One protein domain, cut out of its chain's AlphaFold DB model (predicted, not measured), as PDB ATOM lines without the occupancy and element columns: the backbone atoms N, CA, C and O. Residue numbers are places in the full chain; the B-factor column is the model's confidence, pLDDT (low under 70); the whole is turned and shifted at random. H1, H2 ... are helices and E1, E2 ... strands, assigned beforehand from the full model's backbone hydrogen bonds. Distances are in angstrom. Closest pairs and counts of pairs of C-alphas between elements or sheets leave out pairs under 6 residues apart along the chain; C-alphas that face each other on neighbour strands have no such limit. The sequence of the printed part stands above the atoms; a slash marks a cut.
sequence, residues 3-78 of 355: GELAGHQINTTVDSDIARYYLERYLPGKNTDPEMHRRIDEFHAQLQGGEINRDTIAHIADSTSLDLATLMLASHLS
ATOM      1  N   GLY A   3      12.818 -19.732 123.366       89.25
ATOM      2  CA  GLY A   3      12.437 -18.578 124.167       89.25
ATOM      3  C   GLY A   3      10.928 -18.529 124.333       89.25
ATOM      4  O   GLY A   3      10.207 -19.354 123.780       89.25
ATOM      5  N   GLU A   4      10.457 -17.547 125.084       91.56
ATOM      6  CA  GLU A   4       9.033 -17.334 125.305       91.56
ATOM      7  C   GLU A   4       8.718 -15.854 125.129       91.56
ATOM      8  O   GLU A   4       9.463 -14.996 125.608       91.56
ATOM      9  N   LEU A   5       7.612 -15.562 124.452       90.62
ATOM     10  CA  LEU A   5       7.063 -14.218 124.349       90.62
ATOM     11  C   LEU A   5       5.568 -14.277 124.645       90.62
ATOM     12  O   LEU A   5       4.831 -15.011 123.992       90.62
ATOM     13  N   ALA A   6       5.121 -13.502 125.637       82.50
ATOM     14  CA  ALA A   6       3.711 -13.403 126.016       82.50
ATOM     15  C   ALA A   6       3.024 -14.771 126.228       82.50
ATOM     16  O   ALA A   6       1.926 -15.002 125.725       82.50
ATOM     17  N   GLY A   7       3.684 -15.706 126.921       82.19
ATOM     18  CA  GLY A   7       3.157 -17.054 127.168       82.19
ATOM     19  C   GLY A   7       3.328 -18.043 126.008       82.19
ATOM     20  O   GLY A   7       3.029 -19.224 126.172       82.19
ATOM     21  N   HIS A   8       3.816 -17.601 124.846       85.38
ATOM     22  CA  HIS A   8       3.979 -18.440 123.661       85.38
ATOM     23  C   HIS A   8       5.430 -18.889 123.526       85.38
ATOM     24  O   HIS A   8       6.355 -18.073 123.504       85.38
ATOM     25  N   GLN A   9       5.626 -20.201 123.408       90.56
ATOM     26  CA  GLN A   9       6.941 -20.779 123.159       90.56
ATOM     27  C   GLN A   9       7.377 -20.496 121.722       90.56
ATOM     28  O   GLN A   9       6.653 -20.780 120.771       90.56
ATOM     29  N   ILE A  10       8.594 -19.985 121.567       92.75
ATOM     30  CA  ILE A  10       9.234 -19.736 120.279       92.75
ATOM     31  C   ILE A  10      10.341 -20.770 120.103       92.75
ATOM     32  O   ILE A  10      11.324 -20.784 120.849       92.75
ATOM     33  N   ASN A  11      10.196 -21.624 119.090       92.00
ATOM     34  CA  ASN A  11      11.165 -22.666 118.759       92.00
ATOM     35  C   ASN A  11      11.556 -22.592 117.281       92.00
ATOM     36  O   ASN A  11      11.092 -23.371 116.453       92.00
ATOM     37  N   THR A  12      12.416 -21.628 116.962       93.69
ATOM     38  CA  THR A  12      12.827 -21.335 115.585       93.69
ATOM     39  C   THR A  12      14.255 -20.782 115.524       93.69
ATOM     40  O   THR A  12      15.021 -20.886 116.494       93.69
ATOM     41  N   THR A  13      14.664 -20.247 114.378       94.62
ATOM     42  CA  THR A  13      15.919 -19.504 114.208       94.62
ATOM     43  C   THR A  13      15.656 -18.018 114.014       94.62
ATOM     44  O   THR A  13      14.658 -17.648 113.402       94.62
ATOM     45  N   VAL A  14      16.597 -17.191 114.469       96.56
ATOM     46  CA  VAL A  14      16.609 -15.746 114.221       96.56
ATOM     47  C   VAL A  14      17.794 -15.316 113.365       96.56
ATOM     48  O   VAL A  14      18.806 -16.017 113.292       96.56
ATOM     49  N   ASP A  15      17.683 -14.131 112.777       95.81
ATOM     50  CA  ASP A  15      18.648 -13.540 111.852       95.81
ATOM     51  C   ASP A  15      19.827 -12.808 112.521       95.81
ATOM     52  O   ASP A  15      20.748 -12.383 111.823       95.81
ATOM     53  N   SER A  16      19.834 -12.669 113.853       96.62
ATOM     54  CA  SER A  16      20.890 -11.950 114.573       96.62
ATOM     55  C   SER A  16      21.111 -12.426 116.012       96.62
ATOM     56  O   SER A  16      20.229 -12.997 116.660       96.62
ATOM     57  N   ASP A  17      22.300 -12.141 116.548       96.12
ATOM     58  CA  ASP A  17      22.628 -12.429 117.948       96.12
ATOM     59  C   ASP A  17      21.846 -11.543 118.927       96.12
ATOM     60  O   ASP A  17      21.501 -12.007 120.012       96.12
ATOM     61  N   ILE A  18      21.500 -10.306 118.543       95.81
ATOM     62  CA  ILE A  18      20.689  -9.413 119.385       95.81
ATOM     63  C   ILE A  18      19.241  -9.899 119.504       95.81
ATOM     64  O   ILE A  18      18.691  -9.888 120.602       95.81
ATOM     65  N   ALA A  19      18.649 -10.425 118.426       96.62
ATOM     66  CA  ALA A  19      17.339 -11.078 118.487       96.62
ATOM     67  C   ALA A  19      17.385 -12.345 119.361       96.62
ATOM     68  O   ALA A  19      16.465 -12.612 120.136       96.62
ATOM     69  N   ARG A  20      18.489 -13.107 119.302       96.56
ATOM     70  CA  ARG A  20      18.689 -14.270 120.181       96.56
ATOM     71  C   ARG A  20      18.803 -13.867 121.641       96.56
ATOM     72  O   ARG A  20      18.142 -14.464 122.488       96.56
ATOM     73  N   TYR A  21      19.609 -12.852 121.929       96.62
ATOM     74  CA  TYR A  21      19.746 -12.304 123.271       96.62
ATOM     75  C   TYR A  21      18.411 -11.786 123.807       96.62
ATOM     76  O   TYR A  21      18.089 -12.047 124.965       96.62
ATOM     77  N   TYR A  22      17.618 -11.118 122.963       96.06
ATOM     78  CA  TYR A  22      16.299 -10.619 123.334       96.06
ATOM     79  C   TYR A  22      15.419 -11.733 123.921       96.06
ATOM     80  O   TYR A  22      14.942 -11.630 125.050       96.06
ATOM     81  N   LEU A  23      15.298 -12.850 123.201       94.38
ATOM     82  CA  LEU A  23      14.485 -13.993 123.623       94.38
ATOM     83  C   LEU A  23      15.069 -14.766 124.809       94.38
ATOM     84  O   LEU A  23      14.360 -15.079 125.763       94.38
ATOM     85  N   GLU A  24      16.355 -15.110 124.756       95.00
ATOM     86  CA  GLU A  24      16.949 -16.048 125.719       95.00
ATOM     87  C   GLU A  24      17.371 -15.377 127.036       95.00
ATOM     88  O   GLU A  24      17.561 -16.057 128.056       95.00
ATOM     89  N   ARG A  25      17.589 -14.056 127.012       95.06
ATOM     90  CA  ARG A  25      18.226 -13.305 128.104       95.06
ATOM     91  C   ARG A  25      17.430 -12.078 128.517       95.06
ATOM     92  O   ARG A  25      17.102 -11.980 129.696       95.06
ATOM     93  N   TYR A  26      17.090 -11.194 127.582       95.75
ATOM     94  CA  TYR A  26      16.415  -9.935 127.904       95.75
ATOM     95  C   TYR A  26      15.011 -10.163 128.480       95.75
ATOM     96  O   TYR A  26      14.766  -9.752 129.612       95.75
ATOM     97  N   LEU A  27      14.129 -10.881 127.769       93.19
ATOM     98  CA  LEU A  27      12.754 -11.143 128.227       93.19
ATOM     99  C   LEU A  27      12.696 -11.864 129.592       93.19
ATOM    100  O   LEU A  27      11.908 -11.453 130.441       93.19
ATOM    101  N   PRO A  28      13.557 -12.864 129.890       92.75
ATOM    102  CA  PRO A  28      13.633 -13.460 131.229       92.75
ATOM    103  C   PRO A  28      14.283 -12.581 132.316       92.75
ATOM    104  O   PRO A  28      14.504 -13.074 133.424       92.75
ATOM    105  N   GLY A  29      14.677 -11.337 132.018       92.94
ATOM    106  CA  GLY A  29      15.314 -10.417 132.970       92.94
ATOM    107  C   GLY A  29      16.791 -10.713 133.270       92.94
ATOM    108  O   GLY A  29      17.322 -10.282 134.295       92.94
ATOM    109  N   LYS A  30      17.484 -11.463 132.406       94.12
ATOM    110  CA  LYS A  30      18.904 -11.814 132.572       94.12
ATOM    111  C   LYS A  30      19.786 -10.804 131.843       94.12
ATOM    112  O   LYS A  30      19.942 -10.862 130.627       94.12
ATOM    113  N   ASN A  31      20.440  -9.930 132.598       93.00
ATOM    114  CA  ASN A  31      21.403  -8.979 132.049       93.00
ATOM    115  C   ASN A  31      22.820  -9.587 131.995       93.00
ATOM    116  O   ASN A  31      23.639  -9.363 132.886       93.00
ATOM    117  N   THR A  32      23.089 -10.421 130.982       94.25
ATOM    118  CA  THR A  32      24.425 -11.019 130.763       94.25
ATOM    119  C   THR A  32      25.312 -10.210 129.815       94.25
ATOM    120  O   THR A  32      26.503 -10.493 129.727       94.25
ATOM    121  N   ASP A  33      24.744  -9.221 129.123       95.12
ATOM    122  CA  ASP A  33      25.445  -8.256 128.272       95.12
ATOM    123  C   ASP A  33      24.820  -6.861 128.491       95.12
ATOM    124  O   ASP A  33      23.786  -6.549 127.886       95.12
ATOM    125  N   PRO A  34      25.398  -6.031 129.384       94.69
ATOM    126  CA  PRO A  34      24.838  -4.725 129.736       94.69
ATOM    127  C   PRO A  34      24.716  -3.753 128.565       94.69
ATOM    128  O   PRO A  34      23.799  -2.933 128.553       94.69
ATOM    129  N   GLU A  35      25.615  -3.841 127.584       94.44
ATOM    130  CA  GLU A  35      25.588  -2.964 126.415       94.44
ATOM    131  C   GLU A  35      24.415  -3.323 125.504       94.44
ATOM    132  O   GLU A  35      23.635  -2.455 125.106       94.44
ATOM    133  N   MET A  36      24.241  -4.618 125.236       94.19
ATOM    134  CA  MET A  36      23.108  -5.105 124.456       94.19
ATOM    135  C   MET A  36      21.776  -4.848 125.171       94.19
ATOM    136  O   MET A  36      20.801  -4.471 124.526       94.19
ATOM    137  N   HIS A  37      21.746  -4.993 126.500       95.25
ATOM    138  CA  HIS A  37      20.572  -4.704 127.326       95.25
ATOM    139  C   HIS A  37      20.155  -3.231 127.216       95.25
ATOM    140  O   HIS A  37      19.015  -2.946 126.859       95.25
ATOM    141  N   ARG A  38      21.104  -2.304 127.408       94.25
ATOM    142  CA  ARG A  38      20.866  -0.859 127.283       94.25
ATOM    143  C   ARG A  38      20.357  -0.485 125.893       94.25
ATOM    144  O   ARG A  38      19.433   0.312 125.769       94.25
ATOM    145  N   ARG A  39      20.932  -1.077 124.844       93.00
ATOM    146  CA  ARG A  39      20.495  -0.832 123.465       93.00
ATOM    147  C   ARG A  39      19.046  -1.281 123.234       93.00
ATOM    148  O   ARG A  39      18.298  -0.588 122.555       93.00
ATOM    149  N   ILE A  40      18.641  -2.417 123.801       94.19
ATOM    150  CA  ILE A  40      17.250  -2.891 123.738       94.19
ATOM    151  C   ILE A  40      16.315  -1.962 124.532       94.19
ATOM    152  O   ILE A  40      15.237  -1.629 124.036       94.19
ATOM    153  N   ASP A  41      16.733  -1.491 125.712       93.25
ATOM    154  CA  ASP A  41      15.965  -0.523 126.513       93.25
ATOM    155  C   ASP A  41      15.710   0.782 125.740       93.25
ATOM    156  O   ASP A  41      14.597   1.309 125.757       93.25
ATOM    157  N   GLU A  42      16.715   1.284 125.014       90.31
ATOM    158  CA  GLU A  42      16.590   2.474 124.162       90.31
ATOM    159  C   GLU A  42      15.517   2.293 123.078       90.31
ATOM    160  O   GLU A  42      14.700   3.192 122.865       90.31
ATOM    161  N   PHE A  43      15.452   1.124 122.433       89.31
ATOM    162  CA  PHE A  43      14.400   0.838 121.453       89.31
ATOM    163  C   PHE A  43      13.021   0.680 122.102       89.31
ATOM    164  O   PHE A  43      12.027   1.152 121.546       89.31
ATOM    165  N   HIS A  44      12.928   0.068 123.287       88.69
ATOM    166  CA  HIS A  44      11.661   0.009 124.020       88.69
ATOM    167  C   HIS A  44      11.159   1.407 124.389       88.69
ATOM    168  O   HIS A  44       9.969   1.681 124.231       88.69
ATOM    169  N   ALA A  45      12.053   2.309 124.801       87.12
ATOM    170  CA  ALA A  45      11.704   3.698 125.078       87.12
ATOM    171  C   ALA A  45      11.178   4.426 123.825       87.12
ATOM    172  O   ALA A  45      10.197   5.164 123.919       87.12
ATOM    173  N   GLN A  46      11.763   4.173 122.647       82.94
ATOM    174  CA  GLN A  46      11.258   4.712 121.374       82.94
ATOM    175  C   GLN A  46       9.835   4.224 121.060       82.94
ATOM    176  O   GLN A  46       9.009   5.013 120.610       82.94
ATOM    177  N   LEU A  47       9.524   2.956 121.355       79.62
ATOM    178  CA  LEU A  47       8.190   2.378 121.141       79.62
ATOM    179  C   LEU A  47       7.144   2.815 122.171       79.62
ATOM    180  O   LEU A  47       5.956   2.790 121.874       79.62
ATOM    181  N   GLN A  48       7.555   3.178 123.386       74.69
ATOM    182  CA  GLN A  48       6.642   3.686 124.419       74.69
ATOM    183  C   GLN A  48       6.315   5.175 124.240       74.69
ATOM    184  O   GLN A  48       5.283   5.638 124.718       74.69
ATOM    185  N   GLY A  49       7.192   5.928 123.568       61.72
ATOM    186  CA  GLY A  49       7.061   7.374 123.377       61.72
ATOM    187  C   GLY A  49       6.123   7.818 122.245       61.72
ATOM    188  O   GLY A  49       5.943   9.023 122.076       61.72
ATOM    189  N   GLY A  50       5.533   6.898 121.474       57.69
ATOM    190  CA  GLY A  50       4.647   7.223 120.351       57.69
ATOM    191  C   GLY A  50       3.654   6.110 120.011       57.69
ATOM    192  O   GLY A  50       3.752   4.999 120.526       57.69
ATOM    193  N   GLU A  51       2.689   6.405 119.135       63.44
ATOM    194  CA  GLU A  51       1.903   5.360 118.465       63.44
ATOM    195  C   GLU A  51       2.858   4.444 117.689       63.44
ATOM    196  O   GLU A  51       3.837   4.935 117.117       63.44
ATOM    197  N   ILE A  52       2.587   3.131 117.651       70.44
ATOM    198  CA  ILE A  52       3.340   2.201 116.799       70.44
ATOM    199  C   ILE A  52       3.230   2.708 115.364       70.44
ATOM    200  O   ILE A  52       2.229   2.485 114.685       70.44
ATOM    201  N   ASN A  53       4.265   3.398 114.898       72.44
ATOM    202  CA  ASN A  53       4.333   3.868 113.534       72.44
ATOM    203  C   ASN A  53       5.356   3.025 112.775       72.44
ATOM    204  O   ASN A  53       6.396   2.602 113.294       72.44
ATOM    205  N   ARG A  54       5.001   2.734 111.527       82.69
ATOM    206  CA  ARG A  54       5.783   1.923 110.597       82.69
ATOM    207  C   ARG A  54       7.247   2.353 110.551       82.69
ATOM    208  O   ARG A  54       8.130   1.503 110.533       82.69
ATOM    209  N   ASP A  55       7.485   3.659 110.557       86.19
ATOM    210  CA  ASP A  55       8.814   4.241 110.404       86.19
ATOM    211  C   ASP A  55       9.716   3.922 111.598       86.19
ATOM    212  O   ASP A  55      10.884   3.594 111.406       86.19
ATOM    213  N   THR A  56       9.173   3.920 112.819       86.38
ATOM    214  CA  THR A  56       9.919   3.539 114.030       86.38
ATOM    215  C   THR A  56      10.320   2.071 113.971       86.38
ATOM    216  O   THR A  56      11.482   1.730 114.178       86.38
ATOM    217  N   ILE A  57       9.381   1.187 113.630       90.50
ATOM    218  CA  ILE A  57       9.657  -0.251 113.544       90.50
ATOM    219  C   ILE A  57      10.629  -0.568 112.394       90.50
ATOM    220  O   ILE A  57      11.543  -1.376 112.563       90.50
ATOM    221  N   ALA A  58      10.477   0.089 111.242       90.56
ATOM    222  CA  ALA A  58      11.403  -0.040 110.121       90.56
ATOM    223  C   ALA A  58      12.803   0.475 110.484       90.56
ATOM    224  O   ALA A  58      13.796  -0.160 110.138       90.56
ATOM    225  N   HIS A  59      12.896   1.573 111.240       89.56
ATOM    226  CA  HIS A  59      14.168   2.100 111.732       89.56
ATOM    227  C   HIS A  59      14.868   1.135 112.698       89.56
ATOM    228  O   HIS A  59      16.081   0.932 112.604       89.56
ATOM    229  N   ILE A  60      14.121   0.490 113.601       90.56
ATOM    230  CA  ILE A  60      14.673  -0.561 114.469       90.56
ATOM    231  C   ILE A  60      15.199  -1.712 113.605       90.56
ATOM    232  O   ILE A  60      16.341  -2.136 113.790       90.56
ATOM    233  N   ALA A  61      14.415  -2.171 112.624       93.75
ATOM    234  CA  ALA A  61      14.815  -3.259 111.735       93.75
ATOM    235  C   ALA A  61      16.103  -2.941 110.953       93.75
ATOM    236  O   ALA A  61      17.002  -3.779 110.901       93.75
ATOM    237  N   ASP A  62      16.214  -1.729 110.401       92.44
ATOM    238  CA  ASP A  62      17.380  -1.266 109.636       92.44
ATOM    239  C   ASP A  62      18.627  -1.081 110.517       92.44
ATOM    240  O   ASP A  62      19.739  -1.449 110.140       92.44
ATOM    241  N   SER A  63      18.449  -0.568 111.737       89.12
ATOM    242  CA  SER A  63      19.560  -0.312 112.663       89.12
ATOM    243  C   SER A  63      20.060  -1.559 113.400       89.12
ATOM    244  O   SER A  63      21.166  -1.541 113.956       89.12
ATOM    245  N   THR A  64      19.271  -2.638 113.445       91.19
ATOM    246  CA  THR A  64      19.599  -3.854 114.204       91.19
ATOM    247  C   THR A  64      19.398  -5.140 113.415       91.19
ATOM    248  O   THR A  64      20.363  -5.757 112.972       91.19
ATOM    249  N   SER A  65      18.155  -5.600 113.353       95.44
ATOM    250  CA  SER A  65      17.741  -6.924 112.931       95.44
ATOM    251  C   SER A  65      16.240  -6.898 112.714       95.44
ATOM    252  O   SER A  65      15.487  -6.309 113.496       95.44
ATOM    253  N   LEU A  66      15.807  -7.585 111.661       96.31
ATOM    254  CA  LEU A  66      14.394  -7.693 111.349       96.31
ATOM    255  C   LEU A  66      13.667  -8.499 112.423       96.31
ATOM    256  O   LEU A  66      12.615  -8.074 112.886       96.31
ATOM    257  N   ASP A  67      14.251  -9.618 112.856       97.38
ATOM    258  CA  ASP A  67      13.637 -10.460 113.880       97.38
ATOM    259  C   ASP A  67      13.577  -9.761 115.241       97.38
ATOM    260  O   ASP A  67      12.588  -9.918 115.949       97.38
ATOM    261  N   LEU A  68      14.573  -8.936 115.598       96.44
ATOM    262  CA  LEU A  68      14.474  -8.106 116.802       96.44
ATOM    263  C   LEU A  68      13.298  -7.129 116.689       96.44
ATOM    264  O   LEU A  68      12.482  -7.062 117.602       96.44
ATOM    265  N   ALA A  69      13.175  -6.410 115.570       96.06
ATOM    266  CA  ALA A  69      12.069  -5.479 115.356       96.06
ATOM    267  C   ALA A  69      10.699  -6.180 115.405       96.06
ATOM    268  O   ALA A  69       9.770  -5.665 116.027       96.06
ATOM    269  N   THR A  70      10.582  -7.376 114.815       96.81
ATOM    270  CA  THR A  70       9.377  -8.218 114.891       96.81
ATOM    271  C   THR A  70       9.043  -8.588 116.338       96.81
ATOM    272  O   THR A  70       7.904  -8.422 116.775       96.81
ATOM    273  N   LEU A  71      10.034  -9.049 117.104       96.38
ATOM    274  CA  LEU A  71       9.860  -9.432 118.508       96.38
ATOM    275  C   LEU A  71       9.475  -8.248 119.391       96.38
ATOM    276  O   LEU A  71       8.623  -8.387 120.266       96.38
ATOM    277  N   MET A  72      10.066  -7.081 119.150       94.31
ATOM    278  CA  MET A  72       9.741  -5.859 119.879       94.31
ATOM    279  C   MET A  72       8.330  -5.360 119.563       94.31
ATOM    280  O   MET A  72       7.614  -4.964 120.484       94.31
ATOM    281  N   LEU A  73       7.903  -5.428 118.293       94.56
ATOM    282  CA  LEU A  73       6.522  -5.134 117.900       94.56
ATOM    283  C   LEU A  73       5.544  -6.064 118.622       94.56
ATOM    284  O   LEU A  73       4.602  -5.596 119.260       94.56
ATOM    285  N   ALA A  74       5.797  -7.371 118.565       95.25
ATOM    286  CA  ALA A  74       4.966  -8.367 119.225       95.25
ATOM    287  C   ALA A  74       4.931  -8.160 120.746       95.25
ATOM    288  O   ALA A  74       3.853  -8.131 121.331       95.25
ATOM    289  N   SER A  75       6.079  -7.904 121.384       94.06
ATOM    290  CA  SER A  75       6.148  -7.594 122.815       94.06
ATOM    291  C   SER A  75       5.360  -6.340 123.180       94.06
ATOM    292  O   SER A  75       4.705  -6.327 124.221       94.06
ATOM    293  N   HIS A  76       5.424  -5.290 122.359       92.12
ATOM    294  CA  HIS A  76       4.650  -4.075 122.587       92.12
ATOM    295  C   HIS A  76       3.147  -4.361 122.472       92.12
ATOM    296  O   HIS A  76       2.386  -4.003 123.371       92.12
ATOM    297  N   LEU A  77       2.713  -5.042 121.405       92.69
ATOM    298  CA  LEU A  77       1.305  -5.385 121.185       92.69
ATOM    299  C   LEU A  77       0.762  -6.286 122.298       92.69
ATOM    300  O   LEU A  77      -0.334  -6.034 122.795       92.69
ATOM    301  N   SER A  78       1.537  -7.271 122.750       92.62
ATOM    302  CA  SER A  78       1.187  -8.131 123.884       92.62
ATOM    303  C   SER A  78       1.189  -7.417 125.237       92.62
ATOM    304  O   SER A  78       0.703  -7.987 126.205       92.62
TER     305      SER A  78
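This is residues 3 to 78 of the 355 residues of an uncharacterized protein of Nitrospirales bacterium (UniProt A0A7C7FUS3). A short strand hairpin, E1 and E2, lies by H1 at one edge of four helices, where H4, nearest the middle, packs between H1 and H3, and H2, the longest, reaches from H1 to H3. The printed part has 76 residues, mostly helix, in the order E1, E2, H1, H2, H3, H4, with E1 and E2 antiparallel. It is compact, radius of gyration of the C-alphas 11.6 A, spanning 27 by 26 by 20 A.

In the hairpin of E1, residues 3 to 5, and E2, residues 8 to 10, N 5 and O 8 are within hydrogen-bond range at 3.0 A. E1 comes closest to H1, residues 17 to 26, at the C-alphas of Gly 3 and Leu 23, 5.1 A. H4, residues 66 to 77, touches H1 with residues 67 to 71 alone, closest C-alphas Ala 19 and Leu 68, 4.5 A. H3, residues 54 to 63, and H4 form a helical hairpin at 40 degrees, closest C-alphas Ala 61 and Ala 69, 5.1 A. H2, residues 34 to 48, only just touches H1, about perpendicular at 86 degrees, closest C-alphas Tyr 26 and His 37, 6.7 A. Every O i to N i+4 pair is within range in H1 to H4.

E1 begins at C-alpha 3 (12.437, -18.578, 124.167); H4 ends at C-alpha 77 (1.305, -5.385, 121.185). H2 is 20.7 A long.

The printed part has no cut and no long link; residues 49 to 51 are under pLDDT 70.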